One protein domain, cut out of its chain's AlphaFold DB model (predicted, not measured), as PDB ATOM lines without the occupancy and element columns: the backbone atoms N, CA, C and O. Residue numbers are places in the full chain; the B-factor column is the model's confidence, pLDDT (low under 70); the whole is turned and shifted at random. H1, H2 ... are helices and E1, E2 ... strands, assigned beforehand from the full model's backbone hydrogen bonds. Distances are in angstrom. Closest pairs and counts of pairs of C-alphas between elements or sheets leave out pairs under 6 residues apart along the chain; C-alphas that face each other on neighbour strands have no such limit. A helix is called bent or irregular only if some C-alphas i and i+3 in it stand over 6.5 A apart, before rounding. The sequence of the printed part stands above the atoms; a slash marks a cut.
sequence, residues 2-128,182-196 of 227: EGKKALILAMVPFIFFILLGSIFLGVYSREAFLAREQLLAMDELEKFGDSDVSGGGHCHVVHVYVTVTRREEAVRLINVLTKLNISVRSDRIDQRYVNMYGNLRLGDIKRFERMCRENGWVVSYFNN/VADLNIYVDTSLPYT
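What this domain is: This is residues 2 to 128 and 182 to 196 of the 227 residues of an uncharacterized protein of Thermococcus litoralis (strain ATCC 51850 / DSM 5473 / JCM 8560 / NS-C) (UniProt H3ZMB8). One very long helix, H1, sticks out like a handle from a compact body, its residues 2 to 30 standing free; it bends slightly but runs nearly straight. The body is a twisted sheet of five strands, with H2, H3 and the last part of H1 packed over one of its faces, in two layers. The 142 printed residues hold, in order, H1 E1 H2 E2 E3 H3 E4 E5; the sheet runs E2 E3 E5 E1 E4 and is mixed, and the class is mixed, helices and strands. The whole is extended, a rod of 85 by 27 by 24 A with a radius of gyration of the C-alphas of 23.2 A.

Where its parts are: Find C-alpha 2 at (-23.393, 3.154, 39.818), where H1, residues 2 to 48, begins. By its hydrogen bonds it was assigned as one helix, but it is bent: C-alphas 10 and 13 are 6.9 A apart. Its arms are H1a, residues 2 to 10, and H1b, residues 13 to 48, 52.3 A long and ending at (26.609, -42.436, 24.018). Next come E1, residues 60 to 67, 23.4 A; H2, residues 71 to 83, 18.3 A; E2, residues 88 to 94, 18.0 A; and E3, residues 97 to 105, 25.3 A. H3, residues 106 to 118, 19.6 A, is irregular, with C-alphas 107 and 110 7.3 A apart. E4, residues 122 to 127, measures 17.1 A; E5, residues 182 to 190, measures 25.3 A and ends at (18.558, -32.132, 14.634).

How they stand to each other: Start at the hairpin E2 and E3, antiparallel, where N 89 and O 101 are 2.7 A apart. E3 and E5 are antiparallel, with N 183 and O 104 at 2.7 A; E5 and E1 are parallel, with N 62 and O 184 at 2.8 A; E1 and E4 are antiparallel, with N 63 and O 124 at 2.8 A. E1, H2, E2 and E3, H3, E4 are split strand-helix-strand units, each with two other strands between its own, and their crossovers are right-handed. H1b, with residues 37 to 48 alone, touches H2, closest at the C-alphas of Ala 41 and Arg 71, 4.2 A; they run the same way at a shallow tilt of 18 degrees. H2 and H3 are close but not clearly touching, closest at the C-alphas of Val 80 and Met 115, 7.2 A. In H1a, H1b and H2 every O i to N i+4 pair is within hydrogen-bond range; in H3, 7 of 9 are.

The domain as a whole: The C-alphas farthest apart, of Glu 2 and Cys 59, are 85.9 A apart. Residues 129 to 181 are not printed, and C-alphas 128 and 182 are 12.3 A apart across the cut. The link H1 to E1 is long. Look for pLDDT under 70 at residues 2 to 5, 54 to 58 and 193 to 196.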
ATOM      1  N   GLU A   2     -24.537   2.628  40.593       59.03
ATOM      2  CA  GLU A   2     -23.393   3.154  39.818       59.03
ATOM      3  C   GLU A   2     -22.018   2.750  40.371       59.03
ATOM      4  O   GLU A   2     -21.165   2.311  39.606       59.03
ATOM      5  N   GLY A   3     -21.832   2.743  41.698       62.00
ATOM      6  CA  GLY A   3     -20.555   2.348  42.316       62.00
ATOM      7  C   GLY A   3     -20.110   0.908  42.018       62.00
ATOM      8  O   GLY A   3     -18.920   0.651  41.882       62.00
ATOM      9  N   LYS A   4     -21.046  -0.040  41.828       67.81
ATOM     10  CA  LYS A   4     -20.707  -1.422  41.427       67.81
ATOM     11  C   LYS A   4     -20.244  -1.501  39.970       67.81
ATOM     12  O   LYS A   4     -19.344  -2.274  39.672       67.81
ATOM     13  N   LYS A   5     -20.833  -0.701  39.072       69.81
ATOM     14  CA  LYS A   5     -20.415  -0.638  37.662       69.81
ATOM     15  C   LYS A   5     -19.037   0.011  37.526       69.81
ATOM     16  O   LYS A   5     -18.205  -0.530  36.808       69.81
ATOM     17  N   ALA A   6     -18.781   1.092  38.265       71.38
ATOM     18  CA  ALA A   6     -17.474   1.748  38.307       71.38
ATOM     19  C   ALA A   6     -16.377   0.820  38.863       71.38
ATOM     20  O   ALA A   6     -15.295   0.738  38.286       71.38
ATOM     21  N   LEU A   7     -16.681   0.055  39.920       72.81
ATOM     22  CA  LEU A   7     -15.755  -0.933  40.484       72.81
ATOM     23  C   LEU A   7     -15.430  -2.054  39.485       72.81
ATOM     24  O   LEU A   7     -14.262  -2.375  39.287       72.81
ATOM     25  N   ILE A   8     -16.445  -2.627  38.827       74.62
ATOM     26  CA  ILE A   8     -16.242  -3.677  37.815       74.62
ATOM     27  C   ILE A   8     -15.375  -3.143  36.672       74.62
ATOM     28  O   ILE A   8     -14.410  -3.798  36.292       74.62
ATOM     29  N   LEU A   9     -15.667  -1.939  36.171       72.12
ATOM     30  CA  LEU A   9     -14.913  -1.325  35.078       72.12
ATOM     31  C   LEU A   9     -13.453  -1.036  35.468       72.12
ATOM     32  O   LEU A   9     -12.550  -1.263  34.666       72.12
ATOM     33  N   ALA A  10     -13.208  -0.610  36.711       75.50
ATOM     34  CA  ALA A  10     -11.861  -0.399  37.239       75.50
ATOM     35  C   ALA A  10     -11.065  -1.707  37.405       75.50
ATOM     36  O   ALA A  10      -9.839  -1.682  37.335       75.50
ATOM     37  N   MET A  11     -11.737  -2.849  37.596       78.62
ATOM     38  CA  MET A  11     -11.094  -4.162  37.728       78.62
ATOM     39  C   MET A  11     -10.782  -4.841  36.385       78.62
ATOM     40  O   MET A  11      -9.910  -5.710  36.344       78.62
ATOM     41  N   VAL A  12     -11.447  -4.456  35.288       78.31
ATOM     42  CA  VAL A  12     -11.262  -5.070  33.956       78.31
ATOM     43  C   VAL A  12      -9.793  -5.084  33.496       78.31
ATOM     44  O   VAL A  12      -9.333  -6.156  33.096       78.31
ATOM     45  N   PRO A  13      -9.012  -3.986  33.597       74.69
ATOM     46  CA  PRO A  13      -7.599  -4.006  33.215       74.69
ATOM     47  C   PRO A  13      -6.784  -5.011  34.035       74.69
ATOM     48  O   PRO A  13      -5.983  -5.752  33.475       74.69
ATOM     49  N   PHE A  14      -7.025  -5.101  35.348       77.06
ATOM     50  CA  PHE A  14      -6.316  -6.034  36.230       77.06
ATOM     51  C   PHE A  14      -6.622  -7.493  35.885       77.06
ATOM     52  O   PHE A  14      -5.703  -8.306  35.808       77.06
ATOM     53  N   ILE A  15      -7.890  -7.823  35.624       80.38
ATOM     54  CA  ILE A  15      -8.293  -9.173  35.200       80.38
ATOM     55  C   ILE A  15      -7.620  -9.529  33.869       80.38
ATOM     56  O   ILE A  15      -7.097 -10.632  33.715       80.38
ATOM     57  N   PHE A  16      -7.583  -8.584  32.929       77.06
ATOM     58  CA  PHE A  16      -6.939  -8.779  31.635       77.06
ATOM     59  C   PHE A  16      -5.425  -9.002  31.769       77.06
ATOM     60  O   PHE A  16      -4.899  -9.943  31.176       77.06
ATOM     61  N   PHE A  17      -4.733  -8.226  32.611       78.50
ATOM     62  CA  PHE A  17      -3.311  -8.433  32.909       78.50
ATOM     63  C   PHE A  17      -3.030  -9.774  33.590       78.50
ATOM     64  O   PHE A  17      -2.042 -10.422  33.253       78.50
ATOM     65  N   ILE A  18      -3.890 -10.217  34.511       80.62
ATOM     66  CA  ILE A  18      -3.746 -11.526  35.165       80.62
ATOM     67  C   ILE A  18      -3.877 -12.654  34.134       80.62
ATOM     68  O   ILE A  18      -3.048 -13.567  34.116       80.62
ATOM     69  N   LEU A  19      -4.875 -12.586  33.247       79.62
ATOM     70  CA  LEU A  19      -5.067 -13.577  32.179       79.62
ATOM     71  C   LEU A  19      -3.866 -13.625  31.230       79.62
ATOM     72  O   LEU A  19      -3.318 -14.693  30.965       79.62
ATOM     73  N   LEU A  20      -3.422 -12.460  30.771       78.00
ATOM     74  CA  LEU A  20      -2.270 -12.313  29.892       78.00
ATOM     75  C   LEU A  20      -0.964 -12.807  30.534       78.00
ATOM     76  O   LEU A  20      -0.215 -13.557  29.907       78.00
ATOM     77  N   GLY A  21      -0.717 -12.455  31.797       78.75
ATOM     78  CA  GLY A  21       0.433 -12.939  32.560       78.75
ATOM     79  C   GLY A  21       0.410 -14.456  32.758       78.75
ATOM     80  O   GLY A  21       1.450 -15.103  32.675       78.75
ATOM     81  N   SER A  22      -0.779 -15.039  32.940       79.19
ATOM     82  CA  SER A  22      -0.951 -16.491  33.079       79.19
ATOM     83  C   SER A  22      -0.643 -17.229  31.772       79.19
ATOM     84  O   SER A  22       0.037 -18.255  31.793       79.19
ATOM     85  N   ILE A  23      -1.081 -16.687  30.628       77.38
ATOM     86  CA  ILE A  23      -0.736 -17.216  29.296       77.38
ATOM     87  C   ILE A  23       0.775 -17.122  29.066       77.38
ATOM     88  O   ILE A  23       1.386 -18.106  28.653       77.38
ATOM     89  N   PHE A  24       1.388 -15.975  29.379       79.06
ATOM     90  CA  PHE A  24       2.834 -15.790  29.249       79.06
ATOM     91  C   PHE A  24       3.615 -16.807  30.075       79.06
ATOM     92  O   PHE A  24       4.499 -17.471  29.540       79.06
ATOM     93  N   LEU A  25       3.264 -16.965  31.355       80.00
ATOM     94  CA  LEU A  25       3.920 -17.920  32.244       80.00
ATOM     95  C   LEU A  25       3.787 -19.350  31.704       80.00
ATOM     96  O   LEU A  25       4.769 -20.084  31.676       80.00
ATOM     97  N   GLY A  26       2.598 -19.728  31.225       79.12
ATOM     98  CA  GLY A  26       2.351 -21.049  30.650       79.12
ATOM     99  C   GLY A  26       3.190 -21.327  29.400       79.12
ATOM    100  O   GLY A  26       3.827 -22.378  29.312       79.12
ATOM    101  N   VAL A  27       3.234 -20.381  28.455       78.81
ATOM    102  CA  VAL A  27       4.055 -20.500  27.237       78.81
ATOM    103  C   VAL A  27       5.541 -20.531  27.596       78.81
ATOM    104  O   VAL A  27       6.255 -21.421  27.145       78.81
ATOM    105  N   TYR A  28       5.993 -19.634  28.477       79.56
ATOM    106  CA  TYR A  28       7.372 -19.594  28.962       79.56
ATOM    107  C   TYR A  28       7.811 -20.902  29.608       79.56
ATOM    108  O   TYR A  28       8.831 -21.470  29.222       79.56
ATOM    109  N   SER A  29       7.031 -21.415  30.557       80.38
ATOM    110  CA  SER A  29       7.342 -22.675  31.228       80.38
ATOM    111  C   SER A  29       7.380 -23.852  30.256       80.38
ATOM    112  O   SER A  29       8.265 -24.697  30.376       80.38
ATOM    113  N   ARG A  30       6.461 -23.907  29.284       82.69
ATOM    114  CA  ARG A  30       6.432 -24.968  28.268       82.69
ATOM    115  C   ARG A  30       7.681 -24.943  27.390       82.69
ATOM    116  O   ARG A  30       8.329 -25.972  27.230       82.69
ATOM    117  N   GLU A  31       8.013 -23.789  26.835       80.88
ATOM    118  CA  GLU A  31       9.141 -23.635  25.914       80.88
ATOM    119  C   GLU A  31      10.492 -23.807  26.629       80.88
ATOM    120  O   GLU A  31      11.381 -24.486  26.121       80.88
ATOM    121  N   ALA A  32      10.637 -23.297  27.858       81.00
ATOM    122  CA  ALA A  32      11.830 -23.534  28.676       81.00
ATOM    123  C   ALA A  32      11.992 -25.017  29.061       81.00
ATOM    124  O   ALA A  32      13.111 -25.529  29.140       81.00
ATOM    125  N   PHE A  33      10.881 -25.722  29.296       84.25
ATOM    126  CA  PHE A  33      10.903 -27.162  29.540       84.25
ATOM    127  C   PHE A  33      11.350 -27.933  28.295       84.25
ATOM    128  O   PHE A  33      12.232 -28.782  28.404       84.25
ATOM    129  N   LEU A  34      10.806 -27.602  27.119       83.69
ATOM    130  CA  LEU A  34      11.255 -28.192  25.858       83.69
ATOM    131  C   LEU A  34      12.756 -27.941  25.661       83.69
ATOM    132  O   LEU A  34      13.487 -28.914  25.486       83.69
ATOM    133  N   ALA A  35      13.215 -26.687  25.828       83.25
ATOM    134  CA  ALA A  35      14.629 -26.270  25.777       83.25
ATOM    135  C   ALA A  35      15.549 -27.202  26.537       83.25
ATOM    136  O   ALA A  35      16.538 -27.719  26.007       83.25
ATOM    137  N   ARG A  36      15.168 -27.457  27.780       86.12
ATOM    138  CA  ARG A  36      15.895 -28.359  28.649       86.12
ATOM    139  C   ARG A  36      15.868 -29.801  28.146       86.12
ATOM    140  O   ARG A  36      16.910 -30.444  28.157       86.12
ATOM    141  N   GLU A  37      14.719 -30.304  27.707       89.06
ATOM    142  CA  GLU A  37      14.581 -31.676  27.206       89.06
ATOM    143  C   GLU A  37      15.418 -31.940  25.951       89.06
ATOM    144  O   GLU A  37      16.070 -32.979  25.882       89.06
ATOM    145  N   GLN A  38      15.463 -31.019  24.983       89.00
ATOM    146  CA  GLN A  38      16.315 -31.220  23.802       89.00
ATOM    147  C   GLN A  38      17.799 -31.139  24.152       89.00
ATOM    148  O   GLN A  38      18.568 -31.952  23.649       89.00
ATOM    149  N   LEU A  39      18.210 -30.214  25.030       89.44
ATOM    150  CA  LEU A  39      19.600 -30.159  25.497       89.44
ATOM    151  C   LEU A  39      20.007 -31.479  26.157       89.44
ATOM    152  O   LEU A  39      21.035 -32.045  25.800       89.44
ATOM    153  N   LEU A  40      19.165 -32.011  27.047       91.81
ATOM    154  CA  LEU A  40      19.403 -33.306  27.685       91.81
ATOM    155  C   LEU A  40      19.438 -34.456  26.674       91.81
ATOM    156  O   LEU A  40      20.253 -35.362  26.820       91.81
ATOM    157  N   ALA A  41      18.577 -34.421  25.655       92.81
ATOM    158  CA  ALA A  41      18.575 -35.418  24.593       92.81
ATOM    159  C   ALA A  41      19.885 -35.389  23.786       92.81
ATOM    160  O   ALA A  41      20.457 -36.442  23.515       92.81
ATOM    161  N   MET A  42      20.387 -34.199  23.440       93.12
ATOM    162  CA  MET A  42      21.663 -34.047  22.733       93.12
ATOM    163  C   MET A  42      22.842 -34.484  23.604       93.12
ATOM    164  O   MET A  42      23.695 -35.228  23.127       93.12
ATOM    165  N   ASP A  43      22.857 -34.105  24.885       93.12
ATOM    166  CA  ASP A  43      23.886 -34.535  25.840       93.12
ATOM    167  C   ASP A  43      23.922 -36.067  25.990       93.12
ATOM    168  O   ASP A  43      24.982 -36.655  26.194       93.12
ATOM    169  N   GLU A  44      22.764 -36.728  25.920       94.38
ATOM    170  CA  GLU A  44      22.666 -38.187  26.005       94.38
ATOM    171  C   GLU A  44      23.221 -38.874  24.749       94.38
ATOM    172  O   GLU A  44      23.939 -39.866  24.867       94.38
ATOM    173  N   LEU A  45      22.971 -38.316  23.561       94.88
ATOM    174  CA  LEU A  45      23.541 -38.810  22.300       94.88
ATOM    175  C   LEU A  45      25.048 -38.564  22.196       94.88
ATOM    176  O   LEU A  45      25.782 -39.415  21.693       94.88
ATOM    177  N   GLU A  46      25.513 -37.417  22.685       93.81
ATOM    178  CA  GLU A  46      26.932 -37.080  22.757       93.81
ATOM    179  C   GLU A  46      27.672 -38.064  23.674       93.81
ATOM    180  O   GLU A  46      28.654 -38.672  23.257       93.81
ATOM    181  N   LYS A  47      27.140 -38.315  24.878       92.88
ATOM    182  CA  LYS A  47      27.717 -39.266  25.849       92.88
ATOM    183  C   LYS A  47      27.655 -40.725  25.414       92.88
ATOM    184  O   LYS A  47      28.438 -41.527  25.912       92.88
ATOM    185  N   PHE A  48      26.697 -41.086  24.564       92.31
ATOM    186  CA  PHE A  48      26.609 -42.436  24.018       92.31
ATOM    187  C   PHE A  48      27.736 -42.732  23.019       92.31
ATOM    188  O   PHE A  48      28.095 -43.894  22.837       92.31
ATOM    189  N   GLY A  49      28.278 -41.700  22.367       86.25
ATOM    190  CA  GLY A  49      29.331 -41.859  21.375       86.25
ATOM    191  C   GLY A  49      30.659 -42.310  21.983       86.25
ATOM    192  O   GLY A  49      31.075 -41.814  23.026       86.25
ATOM    193  N   ASP A  50      31.345 -43.216  21.292       81.38
ATOM    194  CA  ASP A  50      32.704 -43.658  21.599       81.38
ATOM    195  C   ASP A  50      33.704 -42.948  20.670       81.38
ATOM    196  O   ASP A  50      33.495 -42.865  19.455       81.38
ATOM    197  N   SER A  51      34.793 -42.413  21.226       71.44
ATOM    198  CA  SER A  51      35.816 -41.687  20.464       71.44
ATOM    199  C   SER A  51      36.598 -42.579  19.502       71.44
ATOM    200  O   SER A  51      37.147 -42.067  18.522       71.44
ATOM    201  N   ASP A  52      36.623 -43.890  19.747       76.06
ATOM    202  CA  ASP A  52      37.517 -44.827  19.054       76.06
ATOM    203  C   ASP A  52      36.920 -45.411  17.762       76.06
ATOM    204  O   ASP A  52      37.537 -46.239  17.087       76.06
ATOM    205  N   VAL A  53      35.724 -44.965  17.369       76.62
ATOM    206  CA  VAL A  53      35.096 -45.401  16.119       76.62
ATOM    207  C   VAL A  53      35.649 -44.586  14.952       76.62
ATOM    208  O   VAL A  53      35.325 -43.409  14.769       76.62
ATOM    209  N   SER A  54      36.477 -45.224  14.123       66.06
ATOM    210  CA  SER A  54      36.892 -44.654  12.846       66.06
ATOM    211  C   SER A  54      35.737 -44.708  11.840       66.06
ATOM    212  O   SER A  54      35.158 -45.764  11.576       66.06
ATOM    213  N   GLY A  55      35.402 -43.546  11.276       58.41
ATOM    214  CA  GLY A  55      34.619 -43.459  10.047       58.41
ATOM    215  C   GLY A  55      35.563 -43.555   8.852       58.41
ATOM    216  O   GLY A  55      36.573 -42.847   8.827       58.41
ATOM    217  N   GLY A  56      35.260 -44.416   7.882       50.66
ATOM    218  CA  GLY A  56      36.049 -44.505   6.659       50.66
ATOM    219  C   GLY A  56      35.898 -45.834   5.929       50.66
ATOM    220  O   GLY A  56      36.442 -46.850   6.360       50.66
ATOM    221  N   GLY A  57      35.236 -45.803   4.772       57.47
ATOM    222  CA  GLY A  57      35.186 -46.941   3.858       57.47
ATOM    223  C   GLY A  57      34.121 -46.796   2.779       57.47
ATOM    224  O   GLY A  57      33.202 -47.605   2.700       57.47
ATOM    225  N   HIS A  58      34.279 -45.778   1.928       68.50
ATOM    226  CA  HIS A  58      33.297 -45.139   1.030       68.50
ATOM    227  C   HIS A  58      32.623 -45.985  -0.063       68.50
ATOM    228  O   HIS A  58      32.028 -45.428  -0.990       68.50
ATOM    229  N   CYS A  59      32.699 -47.310   0.003       88.44
ATOM    230  CA  CYS A  59      32.039 -48.167  -0.977       88.44
ATOM    231  C   CYS A  59      30.540 -48.247  -0.721       88.44
ATOM    232  O   CYS A  59      29.765 -48.322  -1.667       88.44
ATOM    233  N   HIS A  60      30.128 -48.181   0.542       91.94
ATOM    234  CA  HIS A  60      28.729 -48.222   0.941       91.94
ATOM    235  C   HIS A  60      28.496 -47.157   1.994       91.94
ATOM    236  O   HIS A  60      29.243 -47.087   2.965       91.94
ATOM    237  N   VAL A  61      27.471 -46.331   1.806       93.38
ATOM    238  CA  VAL A  61      27.171 -45.231   2.727       93.38
ATOM    239  C   VAL A  61      25.693 -45.243   3.074       93.38
ATOM    240  O   VAL A  61      24.835 -45.338   2.197       93.38
ATOM    241  N   VAL A  62      25.385 -45.134   4.360       95.19
ATOM    242  CA  VAL A  62      24.034 -44.991   4.891       95.19
ATOM    243  C   VAL A  62      23.939 -43.644   5.587       95.19
ATOM    244  O   VAL A  62      24.625 -43.398   6.574       95.19
ATOM    245  N   HIS A  63      23.066 -42.780   5.086       96.38
ATOM    246  CA  HIS A  63      22.721 -41.521   5.731       96.38
ATOM    247  C   HIS A  63      21.372 -41.646   6.426       96.38
ATOM    248  O   HIS A  63      20.414 -42.157   5.842       96.38
ATOM    249  N   VAL A  64      21.290 -41.156   7.659       97.31
ATOM    250  CA  VAL A  64      20.048 -41.073   8.426       97.31
ATOM    251  C   VAL A  64      19.866 -39.655   8.926       97.31
ATOM    252  O   VAL A  64      20.795 -39.074   9.477       97.31
ATOM    253  N   TYR A  65      18.663 -39.120   8.768       96.69
ATOM    254  CA  TYR A  65      18.258 -37.860   9.375       96.69
ATOM    255  C   TYR A  65      17.248 -38.149  10.477       96.69
ATOM    256  O   TYR A  65      16.192 -38.746  10.232       96.69
ATOM    257  N   VAL A  66      17.600 -37.740  11.691       95.88
ATOM    258  CA  VAL A  66      16.822 -37.977  12.902       95.88
ATOM    259  C   VAL A  66      16.437 -36.637  13.501       95.88
ATOM    260  O   VAL A  66      17.287 -35.791  13.766       95.88
ATOM    261  N   THR A  67      15.146 -36.466  13.757       93.19
ATOM    262  CA  THR A  67      14.652 -35.346  14.550       93.19
ATOM    263  C   THR A  67      14.449 -35.785  15.993       93.19
ATOM    264  O   THR A  67      13.790 -36.796  16.239       93.19
ATOM    265  N   VAL A  68      15.011 -35.028  16.936       91.81
ATOM    266  CA  VAL A  68      14.916 -35.294  18.376       91.81
ATOM    267  C   VAL A  68      14.401 -34.055  19.096       91.81
ATOM    268  O   VAL A  68      15.106 -33.075  19.313       91.81
ATOM    269  N   THR A  69      13.146 -34.117  19.508       85.94
ATOM    270  CA  THR A  69      12.444 -33.068  20.254       85.94
ATOM    271  C   THR A  69      12.427 -33.321  21.756       85.94
ATOM    272  O   THR A  69      12.212 -32.392  22.533       85.94
ATOM    273  N   ARG A  70      12.625 -34.575  22.173       88.56
ATOM    274  CA  ARG A  70      12.575 -35.011  23.572       88.56
ATOM    275  C   ARG A  70      13.618 -36.074  23.851       88.56
ATOM    276  O   ARG A  70      14.031 -36.808  22.952       88.56
ATOM    277  N   ARG A  71      13.944 -36.241  25.129       91.06
ATOM    278  CA  ARG A  71      14.881 -37.266  25.589       91.06
ATOM    279  C   ARG A  71      14.492 -38.687  25.162       91.06
ATOM    280  O   ARG A  71      15.340 -39.471  24.756       91.06
ATOM    281  N   GLU A  72      13.200 -39.005  25.172       92.38
ATOM    282  CA  GLU A  72      12.690 -40.314  24.739       92.38
ATOM    283  C   GLU A  72      13.090 -40.673  23.296       92.38
ATOM    284  O   GLU A  72      13.300 -41.845  22.986       92.38
ATOM    285  N   GLU A  73      13.223 -39.684  22.407       93.50
ATOM    286  CA  GLU A  73      13.618 -39.897  21.010       93.50
ATOM    287  C   GLU A  73      15.106 -40.204  20.870       93.50
ATOM    288  O   GLU A  73      15.466 -41.104  20.109       93.50
ATOM    289  N   ALA A  74      15.953 -39.544  21.665       95.38
ATOM    290  CA  ALA A  74      17.363 -39.902  21.777       95.38
ATOM    291  C   ALA A  74      17.526 -41.343  22.283       95.38
ATOM    292  O   ALA A  74      18.240 -42.139  21.674       95.38
ATOM    293  N   VAL A  75      16.785 -41.725  23.328       96.19
ATOM    294  CA  VAL A  75      16.796 -43.100  23.856       96.19
ATOM    295  C   VAL A  75      16.319 -44.110  22.808       96.19
ATOM    296  O   VAL A  75      16.885 -45.200  22.696       96.19
ATOM    297  N   ARG A  76      15.308 -43.770  21.995       96.69
ATOM    298  CA  ARG A  76      14.886 -44.614  20.864       96.69
ATOM    299  C   ARG A  76      16.024 -44.825  19.866       96.69
ATOM    300  O   ARG A  76      16.260 -45.973  19.493       96.69
ATOM    301  N   LEU A  77      16.736 -43.769  19.471       97.12
ATOM    302  CA  LEU A  77      17.894 -43.875  18.576       97.12
ATOM    303  C   LEU A  77      18.981 -44.774  19.172       97.12
ATOM    304  O   LEU A  77      19.405 -45.729  18.520       97.12
ATOM    305  N   ILE A  78      19.348 -44.543  20.432       96.81
ATOM    306  CA  ILE A  78      20.330 -45.357  21.161       96.81
ATOM    307  C   ILE A  78      19.926 -46.837  21.147       96.81
ATOM    308  O   ILE A  78      20.722 -47.692  20.770       96.81
ATOM    309  N   ASN A  79      18.665 -47.150  21.451       97.19
ATOM    310  CA  ASN A  79      18.169 -48.527  21.443       97.19
ATOM    311  C   ASN A  79      18.273 -49.197  20.066       97.19
ATOM    312  O   ASN A  79      18.566 -50.393  19.988       97.19
ATOM    313  N   VAL A  80      18.030 -48.458  18.977       96.75
ATOM    314  CA  VAL A  80      18.215 -48.982  17.614       96.75
ATOM    315  C   VAL A  80      19.682 -49.334  17.370       96.75
ATOM    316  O   VAL A  80      19.963 -50.438  16.898       96.75
ATOM    317  N   LEU A  81      20.601 -48.437  17.736       96.44
ATOM    318  CA  LEU A  81      22.044 -48.635  17.570       96.44
ATOM    319  C   LEU A  81      22.552 -49.814  18.407       96.44
ATOM    320  O   LEU A  81      23.191 -50.721  17.873       96.44
ATOM    321  N   THR A  82      22.173 -49.884  19.684       95.69
ATOM    322  CA  THR A  82      22.538 -50.990  20.580       95.69
ATOM    323  C   THR A  82      21.987 -52.330  20.093       95.69
ATOM    324  O   THR A  82      22.705 -53.327  20.086       95.69
ATOM    325  N   LYS A  83      20.732 -52.382  19.625       96.75
ATOM    326  CA  LYS A  83      20.107 -53.628  19.139       96.75
ATOM    327  C   LYS A  83      20.801 -54.211  17.906       96.75
ATOM    328  O   LYS A  83      20.705 -55.416  17.662       96.75
ATOM    329  N   LEU A  84      21.453 -53.360  17.123       94.62
ATOM    330  CA  LEU A  84      22.237 -53.750  15.955       94.62
ATOM    331  C   LEU A  84      23.739 -53.823  16.250       94.62
ATOM    332  O   LEU A  84      24.514 -54.101  15.340       94.62
ATOM    333  N   ASN A  85      24.139 -53.624  17.510       94.06
ATOM    334  CA  ASN A  85      25.531 -53.611  17.943       94.06
ATOM    335  C   ASN A  85      26.391 -52.639  17.112       94.06
ATOM    336  O   ASN A  85      27.482 -52.986  16.656       94.06
ATOM    337  N   ILE A  86      25.851 -51.441  16.876       92.88
ATOM    338  CA  ILE A  86      26.511 -50.365  16.142       92.88
ATOM    339  C   ILE A  86      27.160 -49.431  17.160       92.88
ATOM    340  O   ILE A  86      26.463 -48.750  17.912       92.88
ATOM    341  N   SER A  87      28.488 -49.384  17.148       92.31
ATOM    342  CA  SER A  87      29.245 -48.332  17.824       92.31
ATOM    343  C   SER A  87      29.307 -47.102  16.927       92.31
ATOM    344  O   SER A  87      29.496 -47.220  15.712       92.31
ATOM    345  N   VAL A  88      29.153 -45.926  17.526       94.06
ATOM    346  CA  VAL A  88      29.207 -44.645  16.822       94.06
ATOM    347  C   VAL A  88      30.094 -43.670  17.579       94.06
ATOM    348  O   VAL A  88      30.094 -43.668  18.804       94.06
ATOM    349  N   ARG A  89      30.803 -42.817  16.850       94.56
ATOM    350  CA  ARG A  89      31.437 -41.606  17.356       94.56
ATOM    351  C   ARG A  89      30.463 -40.455  17.222       94.56
ATOM    352  O   ARG A  89      30.023 -40.167  16.110       94.56
ATOM    353  N   SER A  90      30.170 -39.787  18.327       93.44
ATOM    354  CA  SER A  90      29.331 -38.590  18.343       93.44
ATOM    355  C   SER A  90      30.204 -37.339  18.314       93.44
ATOM    356  O   SER A  90      31.197 -37.256  19.030       93.44
ATOM    357  N   ASP A  91      29.821 -36.373  17.491       91.81
ATOM    358  CA  ASP A  91      30.454 -35.064  17.380       91.81
ATOM    359  C   ASP A  91      29.375 -33.982  17.443       91.81
ATOM    360  O   ASP A  91      28.432 -33.967  16.638       91.81
ATOM    361  N   ARG A  92      29.480 -33.102  18.437       90.81
ATOM    362  CA  ARG A  92      28.510 -32.037  18.665       90.81
ATOM    363  C   ARG A  92      28.975 -30.768  17.974       90.81
ATOM    364  O   ARG A  92      29.951 -30.146  18.381       90.81
ATOM    365  N   ILE A  93      28.219 -30.352  16.962       87.25
ATOM    366  CA  ILE A  93      28.501 -29.119  16.218       87.25
ATOM    367  C   ILE A  93      27.979 -27.904  16.988       87.25
ATOM    368  O   ILE A  93      28.635 -26.868  17.047       87.25
ATOM    369  N   ASP A  94      26.783 -28.028  17.567       84.81
ATOM    370  CA  ASP A  94      26.119 -26.975  18.340       84.81
ATOM    371  C   ASP A  94      25.126 -27.602  19.338       84.81
ATOM    372  O   ASP A  94      24.936 -28.819  19.402       84.81
ATOM    373  N   GLN A  95      24.427 -26.782  20.118       84.06
ATOM    374  CA  GLN A  95      23.394 -27.195  21.062       84.06
ATOM    375  C   GLN A  95      22.269 -28.027  20.435       84.06
ATOM    376  O   GLN A  95      21.603 -28.749  21.174       84.06
ATOM    377  N   ARG A  96      22.063 -27.932  19.115       85.81
ATOM    378  CA  ARG A  96      20.950 -28.562  18.380       85.81
ATOM    379  C   ARG A  96      21.368 -29.640  17.390       85.81
ATOM    380  O   ARG A  96      20.501 -30.317  16.853       85.81
ATOM    381  N   TYR A  97      22.667 -29.770  17.137       91.62
ATOM    382  CA  TYR A  97      23.180 -30.630  16.081       91.62
ATOM    383  C   TYR A  97      24.222 -31.585  16.636       91.62
ATOM    384  O   TYR A  97      25.263 -31.160  17.146       91.62
ATOM    385  N   VAL A  98      23.940 -32.875  16.483       94.44
ATOM    386  CA  VAL A  98      24.882 -33.956  16.769       94.44
ATOM    387  C   VAL A  98      25.025 -34.793  15.508       94.44
ATOM    388  O   VAL A  98      24.039 -35.297  14.967       94.44
ATOM    389  N   ASN A  99      26.261 -34.956  15.054       94.69
ATOM    390  CA  ASN A  99      26.595 -35.919  14.020       94.69
ATOM    391  C   ASN A  99      27.103 -37.189  14.685       94.69
ATOM    392  O   ASN A  99      27.960 -37.129  15.562       94.69
ATOM    393  N   MET A 100      26.605 -38.342  14.255       95.06
ATOM    394  CA  MET A 100      27.099 -39.634  14.714       95.06
ATOM    395  C   MET A 100      27.632 -40.426  13.523       95.06
ATOM    396  O   MET A 100      26.956 -40.557  12.504       95.06
ATOM    397  N   TYR A 101      28.841 -40.957  13.664       93.75
ATOM    398  CA  TYR A 101      29.554 -41.691  12.623       93.75
ATOM    399  C   TYR A 101      29.833 -43.107  13.103       93.75
ATOM    400  O   TYR A 101      30.370 -43.281  14.190       93.75
ATOM    401  N   GLY A 102      29.515 -44.126  12.318       92.69
ATOM    402  CA  GLY A 102      29.804 -45.506  12.696       92.69
ATOM    403  C   GLY A 102      29.875 -46.443  11.509       92.69
ATOM    404  O   GLY A 102      29.852 -46.011  10.363       92.69
ATOM    405  N   ASN A 103      29.933 -47.738  11.800       91.19
ATOM    406  CA  ASN A 103      29.990 -48.782  10.784       91.19
ATOM    407  C   ASN A 103      28.784 -49.710  10.924       91.19
ATOM    408  O   ASN A 103      28.507 -50.237  12.003       91.19
ATOM    409  N   LEU A 104      28.081 -49.935   9.818       91.94
ATOM    410  CA  LEU A 104      26.946 -50.844   9.734       91.94
ATOM    411  C   LEU A 104      27.321 -52.054   8.884       91.94
ATOM    412  O   LEU A 104      27.824 -51.913   7.777       91.94
ATOM    413  N   ARG A 105      27.047 -53.268   9.362       92.06
ATOM    414  CA  ARG A 105      27.267 -54.473   8.551       92.06
ATOM    415  C   ARG A 105      26.343 -54.462   7.338       92.06
ATOM    416  O   ARG A 105      25.149 -54.192   7.483       92.06
ATOM    417  N   LEU A 106      26.849 -54.845   6.165       91.81
ATOM    418  CA  LEU A 106      26.037 -54.842   4.936       91.81
ATOM    419  C   LEU A 106      24.763 -55.694   5.059       91.81
ATOM    420  O   LEU A 106      23.695 -55.292   4.602       91.81
ATOM    421  N   GLY A 107      24.848 -56.837   5.750       91.81
ATOM    422  CA  GLY A 107      23.697 -57.707   6.010       91.81
ATOM    423  C   GLY A 107      22.609 -57.073   6.889       91.81
ATOM    424  O   GLY A 107      21.446 -57.471   6.805       91.81
ATOM    425  N   ASP A 108      22.951 -56.059   7.685       95.56
ATOM    426  CA  ASP A 108      22.027 -55.388   8.602       95.56
ATOM    427  C   ASP A 108      21.370 -54.137   7.993       95.56
ATOM    428  O   ASP A 108      20.401 -53.633   8.565       95.56
ATOM    429  N   ILE A 109      21.794 -53.674   6.806       94.94
ATOM    430  CA  ILE A 109      21.266 -52.454   6.160       94.94
ATOM    431  C   ILE A 109      19.742 -52.489   6.042       94.94
ATOM    432  O   ILE A 109      19.057 -51.577   6.499       94.94
ATOM    433  N   LYS A 110      19.173 -53.566   5.492       96.50
ATOM    434  CA  LYS A 110      17.714 -53.667   5.297       96.50
ATOM    435  C   LYS A 110      16.945 -53.706   6.617       96.50
ATOM    436  O   LYS A 110      15.801 -53.250   6.693       96.50
ATOM    437  N   ARG A 111      17.554 -54.266   7.664       97.00
ATOM    438  CA  ARG A 111      16.980 -54.285   9.013       97.00
ATOM    439  C   ARG A 111      17.013 -52.887   9.623       97.00
ATOM    440  O   ARG A 111      15.987 -52.446  10.132       97.00
ATOM    441  N   PHE A 112      18.135 -52.191   9.498       97.31
ATOM    442  CA  PHE A 112      18.301 -50.817   9.954       97.31
ATOM    443  C   PHE A 112      17.362 -49.842   9.230       97.31
ATOM    444  O   PHE A 112      16.637 -49.101   9.888       97.31
ATOM    445  N   GLU A 113      17.265 -49.911   7.896       97.31
ATOM    446  CA  GLU A 113      16.352 -49.080   7.092       97.31
ATOM    447  C   GLU A 113      14.887 -49.243   7.511       97.31
ATOM    448  O   GLU A 113      14.100 -48.298   7.479       97.31
ATOM    449  N   ARG A 114      14.484 -50.467   7.866       97.56
ATOM    450  CA  ARG A 114      13.134 -50.742   8.365       97.56
ATOM    451  C   ARG A 114      12.921 -50.128   9.744       97.56
ATOM    452  O   ARG A 114      11.920 -49.452   9.930       97.56
ATOM    453  N   MET A 115      13.868 -50.306  10.667       97.50
ATOM    454  CA  MET A 115      13.782 -49.707  12.003       97.50
ATOM    455  C   MET A 115      13.750 -48.174  11.934       97.50
ATOM    456  O   MET A 115      12.974 -47.558  12.657       97.50
ATOM    457  N   CYS A 116      14.514 -47.554  11.030       96.56
ATOM    458  CA  CYS A 116      14.447 -46.109  10.792       96.56
ATOM    459  C   CYS A 116      13.051 -45.684  10.323       96.56
ATOM    460  O   CYS A 116      12.449 -44.792  10.914       96.56
ATOM    461  N   ARG A 117      12.492 -46.378   9.320       95.38
ATOM    462  CA  ARG A 117      11.143 -46.093   8.802       95.38
ATOM    463  C   ARG A 117      10.045 -46.276   9.848       95.38
ATOM    464  O   ARG A 117       9.139 -45.454   9.910       95.38
ATOM    465  N   GLU A 118      10.133 -47.310  10.683       96.44
ATOM    466  CA  GLU A 118       9.197 -47.549  11.794       96.44
ATOM    467  C   GLU A 118       9.221 -46.414  12.833       96.44
ATOM    468  O   GLU A 118       8.197 -46.131  13.447       96.44
ATOM    469  N   ASN A 119      10.362 -45.737  12.996       94.69
ATOM    470  CA  ASN A 119      10.507 -44.569  13.868       94.69
ATOM    471  C   ASN A 119      10.271 -43.229  13.141       94.69
ATOM    472  O   ASN A 119      10.416 -42.174  13.753       94.69
ATOM    473  N   GLY A 120       9.908 -43.250  11.854       94.56
ATOM    474  CA  GLY A 120       9.677 -42.043  11.055       94.56
ATOM    475  C   GLY A 120      10.948 -41.301  10.630       94.56
ATOM    476  O   GLY A 120      10.862 -40.148  10.216       94.56
ATOM    477  N   TRP A 121      12.122 -41.930  10.720       96.06
ATOM    478  CA  TRP A 121      13.391 -41.325  10.310       96.06
ATOM    479  C   TRP A 121      13.647 -41.514   8.821       96.06
ATOM    480  O   TRP A 121      13.349 -42.564   8.238       96.06
ATOM    481  N   VAL A 122      14.252 -40.497   8.211       95.94
ATOM    482  CA  VAL A 122      14.645 -40.549   6.803       95.94
ATOM    483  C   VAL A 122      15.975 -41.281   6.710       95.94
ATOM    484  O   VAL A 122      16.931 -40.920   7.388       95.94
ATOM    485  N   VAL A 123      16.039 -42.303   5.862       97.00
ATOM    486  CA  VAL A 123      17.239 -43.111   5.628       97.00
ATOM    487  C   VAL A 123      17.513 -43.206   4.134       97.00
ATOM    488  O   VAL A 123      16.589 -43.308   3.328       97.00
ATOM    489  N   SER A 124      18.783 -43.146   3.752       96.00
ATOM    490  CA  SER A 124      19.237 -43.279   2.369       96.00
ATOM    491  C   SER A 124      20.491 -44.136   2.315       96.00
ATOM    492  O   SER A 124      21.417 -43.925   3.092       96.00
ATOM    493  N   TYR A 125      20.514 -45.093   1.392       94.94
ATOM    494  CA  TYR A 125      21.644 -45.983   1.157       94.94
ATOM    495  C   TYR A 125      22.242 -45.728  -0.225       94.94
ATOM    496  O   TYR A 125      21.524 -45.701  -1.228       94.94
ATOM    497  N   PHE A 126      23.561 -45.588  -0.267       92.88
ATOM    498  CA  PHE A 126      24.346 -45.340  -1.464       92.88
ATOM    499  C   PHE A 126      25.360 -46.465  -1.641       92.88
ATOM    500  O   PHE A 126      26.154 -46.746  -0.745       92.88
ATOM    501  N   ASN A 127      25.327 -47.094  -2.814       92.75
ATOM    502  CA  ASN A 127      26.269 -48.132  -3.207       92.75
ATOM    503  C   ASN A 127      27.239 -47.567  -4.251       92.75
ATOM    504  O   ASN A 127      26.893 -47.422  -5.424       92.75
ATOM    505  N   ASN A 128      28.457 -47.292  -3.807       90.56
ATOM    506  CA  ASN A 128      29.579 -46.807  -4.596       90.56
ATOM    507  C   ASN A 128      30.603 -47.920  -4.882       90.56
ATOM    508  O   ASN A 128      31.758 -47.627  -5.201       90.56
ATOM    509  N   VAL A 182      31.114 -53.876   5.344       89.94
ATOM    510  CA  VAL A 182      30.627 -52.721   6.108       89.94
ATOM    511  C   VAL A 182      30.157 -51.580   5.208       89.94
ATOM    512  O   VAL A 182      30.595 -51.437   4.072       89.94
ATOM    513  N   ALA A 183      29.243 -50.778   5.737       91.50
ATOM    514  CA  ALA A 183      28.842 -49.488   5.215       91.50
ATOM    515  C   ALA A 183      29.141 -48.405   6.248       91.50
ATOM    516  O   ALA A 183      28.863 -48.592   7.438       91.50
ATOM    517  N   ASP A 184      29.633 -47.267   5.771       92.81
ATOM    518  CA  ASP A 184      29.768 -46.050   6.560       92.81
ATOM    519  C   ASP A 184      28.363 -45.580   6.963       92.81
ATOM    520  O   ASP A 184      27.496 -45.365   6.113       92.81
ATOM    521  N   LEU A 185      28.118 -45.423   8.259       94.19
ATOM    522  CA  LEU A 185      26.866 -44.916   8.803       94.19
ATOM    523  C   LEU A 185      27.056 -43.477   9.275       94.19
ATOM    524  O   LEU A 185      27.840 -43.214  10.180       94.19
ATOM    525  N   ASN A 186      26.272 -42.571   8.701       95.12
ATOM    526  CA  ASN A 186      26.243 -41.155   9.034       95.12
ATOM    527  C   ASN A 186      24.842 -40.792   9.531       95.12
ATOM    528  O   ASN A 186      23.874 -40.850   8.771       95.12
ATOM    529  N   ILE A 187      24.725 -40.414  10.799       96.50
ATOM    530  CA  ILE A 187      23.464 -40.021  11.426       96.50
ATOM    531  C   ILE A 187      23.537 -38.533  11.739       96.50
ATOM    532  O   ILE A 187      24.365 -38.100  12.535       96.50
ATOM    533  N   TYR A 188      22.654 -37.762  11.121       96.31
ATOM    534  CA  TYR A 188      22.478 -36.344  11.392       96.31
ATOM    535  C   TYR A 188      21.298 -36.181  12.332       96.31
ATOM    536  O   TYR A 188      20.167 -36.535  11.979       96.31
ATOM    537  N   VAL A 189      21.563 -35.659  13.524       95.94
ATOM    538  CA  VAL A 189      20.536 -35.410  14.527       95.94
ATOM    539  C   VAL A 189      20.292 -33.913  14.642       95.94
ATOM    540  O   VAL A 189      21.230 -33.149  14.864       95.94
ATOM    541  N   ASP A 190      19.031 -33.513  14.497       94.06
ATOM    542  CA  ASP A 190      18.558 -32.132  14.634       94.06
ATOM    543  C   ASP A 190      17.383 -32.080  15.615       94.06
ATOM    544  O   ASP A 190      16.560 -32.996  15.684       94.06
ATOM    545  N   THR A 191      17.257 -30.989  16.353       87.62
ATOM    546  CA  THR A 191      16.117 -30.740  17.227       87.62
ATOM    547  C   THR A 191      14.951 -29.998  16.553       87.62
ATOM    548  O   THR A 191      13.894 -29.806  17.164       87.62
ATOM    549  N   SER A 192      15.075 -29.683  15.254       71.69
ATOM    550  CA  SER A 192      14.072 -29.180  14.285       71.69
ATOM    551  C   SER A 192      13.438 -27.813  14.538       71.69
ATOM    552  O   SER A 192      13.024 -27.162  13.581       71.69
ATOM    553  N   LEU A 193      13.354 -27.347  15.785       66.25
ATOM    554  CA  LEU A 193      12.790 -26.039  16.104       66.25
ATOM    555  C   LEU A 193      13.786 -25.192  16.881       66.25
ATOM    556  O   LEU A 193      14.368 -25.648  17.870       66.25
ATOM    557  N   PRO A 194      13.980 -23.930  16.469       57.66
ATOM    558  CA  PRO A 194      14.820 -23.044  17.220       57.66
ATOM    559  C   PRO A 194      14.115 -22.618  18.508       57.66
ATOM    560  O   PRO A 194      13.080 -21.961  18.458       57.66
ATOM    561  N   TYR A 195      14.736 -22.885  19.660       58.09
ATOM    562  CA  TYR A 195      14.488 -22.117  20.883       58.09
ATOM    563  C   TYR A 195      14.817 -20.669  20.607       58.09
ATOM    564  O   TYR A 195      15.975 -20.257  20.715       58.09
ATOM    565  N   THR A 196      13.839 -19.907  20.147       54.38
ATOM    566  CA  THR A 196      14.073 -18.504  19.879       54.38
ATOM    567  C   THR A 196      13.460 -17.663  20.983       54.38
ATOM    568  O   THR A 196      12.247 -17.667  21.180       54.38
TER     569      THR A 196